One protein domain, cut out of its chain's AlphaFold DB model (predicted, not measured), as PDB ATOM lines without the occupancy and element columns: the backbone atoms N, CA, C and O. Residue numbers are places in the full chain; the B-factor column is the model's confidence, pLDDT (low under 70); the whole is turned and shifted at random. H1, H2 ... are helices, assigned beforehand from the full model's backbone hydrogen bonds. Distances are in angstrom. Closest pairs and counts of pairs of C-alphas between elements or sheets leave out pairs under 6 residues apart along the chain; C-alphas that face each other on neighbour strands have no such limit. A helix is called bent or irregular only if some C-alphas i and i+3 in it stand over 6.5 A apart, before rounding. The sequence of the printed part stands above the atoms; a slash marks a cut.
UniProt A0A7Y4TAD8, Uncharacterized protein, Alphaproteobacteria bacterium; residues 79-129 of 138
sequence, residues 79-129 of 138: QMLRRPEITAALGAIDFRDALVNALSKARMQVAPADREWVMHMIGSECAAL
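What this domain is: This is residues 79 to 129 of the 138 residues of an uncharacterized protein of Alphaproteobacteria bacterium (UniProt A0A7Y4TAD8). What shape does the backbone make? It is a small, loosely joined arch of helices: H2, the longest, forms the top, H1 makes a corner of about a right angle with it near its first end, and after H2 the link of 7 residues leads away from it to the start of H3, which runs back until its last part meets residues 96 to 100 of H2. The short H4 sits near H3, just past its end, and a gap separates H1 from H3. What are its make-up and size? The 51 printed residues have four named helices, in the order H1, H2, H3, H4, and no named strand, and the class is all helix. The whole is compact, with a radius of gyration of the C-alphas of 10.4 A and spans of 26 by 20 by 20 A.

Where its parts are: Where is the longest helix? H2 is residues 92 to 104, 18.6 A from first to last C-alpha, and it begins with C-alpha 92 at (82.695, 58.684, 115.676). Which helix comes before it? H1 is residues 84 to 90, 10.1 A long, with C-alpha 84 at (78.951, 68.201, 120.062). Which helices follow? H3 is residues 112 to 122, 16.0 A long, and it is irregular, with C-alphas 113 and 116 at 7.3 A. H4 is residues 124 to 127, 4.9 A long, ending with C-alpha 127 at (74.905, 59.703, 100.717).

How they stand to each other: What touches H2? H2 touches H3 with residues 96 to 100 alone, the closest C-alphas being those of Arg 96 and Ile 122, 5.8 A apart. Their lines stand at a steep tilt of 51 degrees, opposite ways. How do H1 and H4 stand? H1 and H2 are close but not clearly touching, about perpendicular at 89 degrees, with the closest C-alphas, those of Thr 87 and Phe 95, 6.3 A apart. H3 and H4 are close but not clearly touching, the closest C-alphas being those of Met 119 and Ala 127 at 5.5 A. Which pairs stay apart? H1 is apart from H3 and from H4, and H2 and H4 are only just apart, at 8.3 A. What do the backbone atoms show? In H1 and H2 every O i to N i+4 pair is within hydrogen-bond range, in H3 5 of 7 are, and H4 is too short for such a pair.

The domain as a whole: How far does it reach? The two C-alphas farthest apart, those of Glu 85 and Leu 129, are 27.7 A apart. How are the helices linked? The links H1 to H2 and H3 to H4 are tight, and the link H2 to H3, with 7 residues, is short. Is it complete and confident? The printed part has no cut, and its mean pLDDT is 88.6, with no printed residue under 70.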
ATOM      1  N   GLN A  79      69.282  68.425 114.011       92.19
ATOM      2  CA  GLN A  79      69.778  69.515 114.854       92.19
ATOM      3  C   GLN A  79      70.174  69.037 116.257       92.19
ATOM      4  O   GLN A  79      71.151  69.540 116.812       92.19
ATOM      5  N   MET A  80      69.465  68.051 116.815       91.31
ATOM      6  CA  MET A  80      69.878  67.392 118.056       91.31
ATOM      7  C   MET A  80      71.198  66.632 117.867       91.31
ATOM      8  O   MET A  80      72.128  66.834 118.643       91.31
ATOM      9  N   LEU A  81      71.312  65.800 116.829       89.12
ATOM     10  CA  LEU A  81      72.508  64.988 116.562       89.12
ATOM     11  C   LEU A  81      73.755  65.831 116.253       89.12
ATOM     12  O   LEU A  81      74.871  65.387 116.510       89.12
ATOM     13  N   ARG A  82      73.579  67.049 115.732       89.69
ATOM     14  CA  ARG A  82      74.656  68.022 115.472       89.69
ATOM     15  C   ARG A  82      75.320  68.568 116.731       89.69
ATOM     16  O   ARG A  82      76.368  69.206 116.626       89.69
ATOM     17  N   ARG A  83      74.706  68.384 117.901       90.31
ATOM     18  CA  ARG A  83      75.254  68.882 119.160       90.31
ATOM     19  C   ARG A  83      76.547  68.131 119.506       90.31
ATOM     20  O   ARG A  83      76.518  66.897 119.537       90.31
ATOM     21  N   PRO A  84      77.664  68.836 119.778       87.00
ATOM     22  CA  PRO A  84      78.951  68.201 120.062       87.00
ATOM     23  C   PRO A  84      78.883  67.175 121.192       87.00
ATOM     24  O   PRO A  84      79.578  66.164 121.144       87.00
ATOM     25  N   GLU A  85      78.014  67.405 122.176       89.62
ATOM     26  CA  GLU A  85      77.796  66.514 123.312       89.62
ATOM     27  C   GLU A  85      77.285  65.139 122.860       89.62
ATOM     28  O   GLU A  85      77.710  64.116 123.392       89.62
ATOM     29  N   ILE A  86      76.421  65.102 121.841       87.38
ATOM     30  CA  ILE A  86      75.857  63.862 121.301       87.38
ATOM     31  C   ILE A  86      76.897  63.116 120.470       87.38
ATOM     32  O   ILE A  86      77.075  61.909 120.637       87.38
ATOM     33  N   THR A  87      77.629  63.827 119.608       81.81
ATOM     34  CA  THR A  87      78.710  63.218 118.821       81.81
ATOM     35  C   THR A  87      79.816  62.665 119.725       81.81
ATOM     36  O   THR A  87      80.320  61.570 119.474       81.81
ATOM     37  N   ALA A  88      80.167  63.376 120.800       86.00
ATOM     38  CA  ALA A  88      81.164  62.930 121.769       86.00
ATOM     39  C   ALA A  88      80.693  61.713 122.581       86.00
ATOM     40  O   ALA A  88      81.488  60.805 122.815       86.00
ATOM     41  N   ALA A  89      79.419  61.674 122.985       86.56
ATOM     42  CA  ALA A  89      78.865  60.569 123.767       86.56
ATOM     43  C   ALA A  89      78.752  59.261 122.967       86.56
ATOM     44  O   ALA A  89      78.969  58.191 123.528       86.56
ATOM     45  N   LEU A  90      78.417  59.340 121.674       83.31
ATOM     46  CA  LEU A  90      78.308  58.164 120.805       83.31
ATOM     47  C   LEU A  90      79.671  57.692 120.284       83.31
ATOM     48  O   LEU A  90      79.863  56.503 120.074       83.31
ATOM     49  N   GLY A  91      80.627  58.599 120.081       84.06
ATOM     50  CA  GLY A  91      81.874  58.280 119.387       84.06
ATOM     51  C   GLY A  91      81.690  58.203 117.864       84.06
ATOM     52  O   GLY A  91      80.593  58.014 117.343       84.06
ATOM     53  N   ALA A  92      82.777  58.400 117.114       75.31
ATOM     54  CA  ALA A  92      82.695  58.684 115.676       75.31
ATOM     55  C   ALA A  92      82.118  57.536 114.821       75.31
ATOM     56  O   ALA A  92      81.374  57.799 113.876       75.31
ATOM     57  N   ILE A  93      82.461  56.280 115.134       72.75
ATOM     58  CA  ILE A  93      81.996  55.106 114.375       72.75
ATOM     59  C   ILE A  93      80.503  54.880 114.630       72.75
ATOM     60  O   ILE A  93      79.712  54.878 113.687       72.75
ATOM     61  N   ASP A  94      80.107  54.803 115.901       84.38
ATOM     62  CA  ASP A  94      78.716  54.542 116.276       84.38
ATOM     63  C   ASP A  94      77.790  55.699 115.874       84.38
ATOM     64  O   ASP A  94      76.634  55.474 115.515       84.38
ATOM     65  N   PHE A  95      78.297  56.938 115.837       87.69
ATOM     66  CA  PHE A  95      77.538  58.090 115.353       87.69
ATOM     67  C   PHE A  95      77.167  57.975 113.872       87.69
ATOM     68  O   PHE A  95      76.021  58.233 113.491       87.69
ATOM     69  N   ARG A  96      78.125  57.583 113.022       90.50
ATOM     70  CA  ARG A  96      77.876  57.410 111.586       90.50
ATOM     71  C   ARG A  96      76.829  56.327 111.353       90.50
ATOM     72  O   ARG A  96      75.876  56.554 110.606       90.50
ATOM     73  N   ASP A  97      76.976  55.186 112.016       89.94
ATOM     74  CA  ASP A  97      76.044  54.067 111.878       89.94
ATOM     75  C   ASP A  97      74.656  54.418 112.421       89.94
ATOM     76  O   ASP A  97      73.643  54.083 111.798       89.94
ATOM     77  N   ALA A  98      74.575  55.149 113.535       89.31
ATOM     78  CA  ALA A  98      73.314  55.676 114.049       89.31
ATOM     79  C   ALA A  98      72.625  56.590 113.025       89.31
ATOM     80  O   ALA A  98      71.432  56.424 112.764       89.31
ATOM     81  N   LEU A  99      73.371  57.494 112.380       91.31
ATOM     82  CA  LEU A  99      72.835  58.406 111.369       91.31
ATOM     83  C   LEU A  99      72.341  57.655 110.121       91.31
ATOM     84  O   LEU A  99      71.243  57.922 109.627       91.31
ATOM     85  N   VAL A 100      73.096  56.661 109.646       92.25
ATOM     86  CA  VAL A 100      72.685  55.796 108.524       92.25
ATOM     87  C   VAL A 100      71.437  54.984 108.878       92.25
ATOM     88  O   VAL A 100      70.519  54.865 108.059       92.25
ATOM     89  N   ASN A 101      71.354  54.449 110.100       91.44
ATOM     90  CA  ASN A 101      70.170  53.740 110.583       91.44
ATOM     91  C   ASN A 101      68.955  54.675 110.707       91.44
ATOM     92  O   ASN A 101      67.853  54.280 110.324       91.44
ATOM     93  N   ALA A 102      69.137  55.915 111.168       90.62
ATOM     94  CA  ALA A 102      68.063  56.904 111.231       90.62
ATOM     95  C   ALA A 102      67.504  57.217 109.830       90.62
ATOM     96  O   ALA A 102      66.289  57.223 109.625       90.62
ATOM     97  N   LEU A 103      68.377  57.382 108.833       91.44
ATOM     98  CA  LEU A 103      67.974  57.627 107.444       91.44
ATOM     99  C   LEU A 103      67.270  56.419 106.803       91.44
ATOM    100  O   LEU A 103      66.248  56.578 106.138       91.44
ATOM    101  N   SER A 104      67.814  55.213 106.983       91.12
ATOM    102  CA  SER A 104      67.357  54.008 106.272       91.12
ATOM    103  C   SER A 104      66.206  53.277 106.964       91.12
ATOM    104  O   SER A 104      65.238  52.892 106.307       91.12
ATOM    105  N   LYS A 105      66.295  53.080 108.283       90.69
ATOM    106  CA  LYS A 105      65.328  52.293 109.064       90.69
ATOM    107  C   LYS A 105      64.211  53.164 109.621       90.69
ATOM    108  O   LYS A 105      63.049  52.798 109.488       90.69
ATOM    109  N   ALA A 106      64.556  54.317 110.199       87.31
ATOM    110  CA  ALA A 106      63.568  55.240 110.763       87.31
ATOM    111  C   ALA A 106      62.985  56.210 109.723       87.31
ATOM    112  O   ALA A 106      62.020  56.908 110.014       87.31
ATOM    113  N   ARG A 107      63.541  56.237 108.500       88.38
ATOM    114  CA  ARG A 107      63.129  57.147 107.417       88.38
ATOM    115  C   ARG A 107      63.151  58.619 107.847       88.38
ATOM    116  O   ARG A 107      62.315  59.403 107.399       88.38
ATOM    117  N   MET A 108      64.111  58.979 108.704       90.06
ATOM    118  CA  MET A 108      64.292  60.332 109.230       90.06
ATOM    119  C   MET A 108      64.290  61.354 108.088       90.06
ATOM    120  O   MET A 108      65.056  61.234 107.123       90.06
ATOM    121  N   GLN A 109      63.434  62.371 108.191       88.12
ATOM    122  CA  GLN A 109      63.424  63.459 107.221       88.12
ATOM    123  C   GLN A 109      64.567  64.429 107.520       88.12
ATOM    124  O   GLN A 109      64.747  64.875 108.646       88.12
ATOM    125  N   VAL A 110      65.323  64.795 106.486       89.25
ATOM    126  CA  VAL A 110      66.403  65.779 106.601       89.25
ATOM    127  C   VAL A 110      65.966  67.078 105.947       89.25
ATOM    128  O   VAL A 110      65.698  67.130 104.736       89.25
ATOM    129  N   ALA A 111      65.892  68.136 106.755       86.25
ATOM    130  CA  ALA A 111      65.602  69.474 106.267       86.25
ATOM    131  C   ALA A 111      66.665  69.906 105.240       86.25
ATOM    132  O   ALA A 111      67.838  69.567 105.402       86.25
ATOM    133  N   PRO A 112      66.304  70.671 104.190       87.50
ATOM    134  CA  PRO A 112      67.259  71.080 103.159       87.50
ATOM    135  C   PRO A 112      68.537  71.728 103.707       87.50
ATOM    136  O   PRO A 112      69.618  71.421 103.219       87.50
ATOM    137  N   ALA A 113      68.412  72.552 104.753       88.44
ATOM    138  CA  ALA A 113      69.529  73.239 105.403       88.44
ATOM    139  C   ALA A 113      70.518  72.300 106.121       88.44
ATOM    140  O   ALA A 113      71.650  72.693 106.384       88.44
ATOM    141  N   ASP A 114      70.111  71.068 106.432       90.81
ATOM    142  CA  ASP A 114      70.930  70.102 107.167       90.81
ATOM    143  C   ASP A 114      71.552  69.023 106.263       90.81
ATOM    144  O   ASP A 114      72.391  68.244 106.714       90.81
ATOM    145  N   ARG A 115      71.169  68.967 104.979       90.69
ATOM    146  CA  ARG A 115      71.600  67.901 104.056       90.69
ATOM    147  C   ARG A 115      73.106  67.853 103.876       90.69
ATOM    148  O   ARG A 115      73.677  66.774 103.955       90.69
ATOM    149  N   GLU A 116      73.737  69.004 103.663       91.19
ATOM    150  CA  GLU A 116      75.184  69.086 103.457       91.19
ATOM    151  C   GLU A 116      75.948  68.518 104.657       91.19
ATOM    152  O   GLU A 116      76.857  67.704 104.493       91.19
ATOM    153  N   TRP A 117      75.513  68.868 105.869       91.75
ATOM    154  CA  TRP A 117      76.108  68.341 107.089       91.75
ATOM    155  C   TRP A 117      75.912  66.823 107.203       91.75
ATOM    156  O   TRP A 117      76.875  66.102 107.453       91.75
ATOM    157  N   VAL A 118      74.703  66.308 106.943       92.44
ATOM    158  CA  VAL A 118      74.447  64.856 106.965       92.44
ATOM    159  C   VAL A 118      75.325  64.128 105.944       92.44
ATOM    160  O   VAL A 118      75.923  63.105 106.275       92.44
ATOM    161  N   MET A 119      75.444  64.662 104.724       92.62
ATOM    162  CA  MET A 119      76.283  64.096 103.663       92.62
ATOM    163  C   MET A 119      77.760  64.061 104.057       92.62
ATOM    164  O   MET A 119      78.431  63.059 103.803       92.62
ATOM    165  N   HIS A 120      78.256  65.120 104.700       91.69
ATOM    166  CA  HIS A 120      79.616  65.165 105.225       91.69
ATOM    167  C   HIS A 120      79.853  64.066 106.271       91.69
ATOM    168  O   HIS A 120      80.861  63.367 106.201       91.69
ATOM    169  N   MET A 121      78.901  63.853 107.187       91.00
ATOM    170  CA  MET A 121      79.039  62.866 108.265       91.00
ATOM    171  C   MET A 121      78.992  61.409 107.784       91.00
ATOM    172  O   MET A 121      79.719  60.570 108.315       91.00
ATOM    173  N   ILE A 122      78.151  61.076 106.797       91.38
ATOM    174  CA  ILE A 122      78.025  59.687 106.306       91.38
ATOM    175  C   ILE A 122      78.983  59.350 105.154       91.38
ATOM    176  O   ILE A 122      79.191  58.166 104.858       91.38
ATOM    177  N   GLY A 123      79.583  60.370 104.534       91.00
ATOM    178  CA  GLY A 123      80.422  60.263 103.343       91.00
ATOM    179  C   GLY A 123      79.609  60.245 102.043       91.00
ATOM    180  O   GLY A 123      78.481  59.751 101.994       91.00
ATOM    181  N   SER A 124      80.200  60.761 100.963       86.31
ATOM    182  CA  SER A 124      79.542  60.936  99.657       86.31
ATOM    183  C   SER A 124      79.037  59.628  99.039       86.31
ATOM    184  O   SER A 124      77.929  59.595  98.505       86.31
ATOM    185  N   GLU A 125      79.806  58.543  99.153       88.12
ATOM    186  CA  GLU A 125      79.424  57.217  98.649       88.12
ATOM    187  C   GLU A 125      78.153  56.693  99.327       88.12
ATOM    188  O   GLU A 125      77.250  56.185  98.666       88.12
ATOM    189  N   CYS A 126      78.048  56.873 100.646       88.62
ATOM    190  CA  CYS A 126      76.869  56.473 101.408       88.62
ATOM    191  C   CYS A 126      75.685  57.406 101.123       88.62
ATOM    192  O   CYS A 126      74.565  56.943 100.917       88.62
ATOM    193  N   ALA A 127      75.930  58.716 101.038       90.06
ATOM    194  CA  ALA A 127      74.905  59.703 100.717       90.06
ATOM    195  C   ALA A 127      74.230  59.456  99.360       90.06
ATOM    196  O   ALA A 127      73.029  59.689  99.227       90.06
ATOM    197  N   ALA A 128      74.968  58.937  98.371       88.19
ATOM    198  CA  ALA A 128      74.426  58.591  97.058       88.19
ATOM    199  C   ALA A 128      73.314  57.523  97.118       88.19
ATOM    200  O   ALA A 128      72.472  57.466  96.221       88.19
ATOM    201  N   LEU A 129      73.262  56.723  98.189       88.44
ATOM    202  CA  LEU A 129      72.218  55.722  98.422       88.44
ATOM    203  C   LEU A 129      70.891  56.333  98.896       88.44
ATOM    204  O   LEU A 129      69.875  55.637  98.927       88.44
TER     205      LEU A 129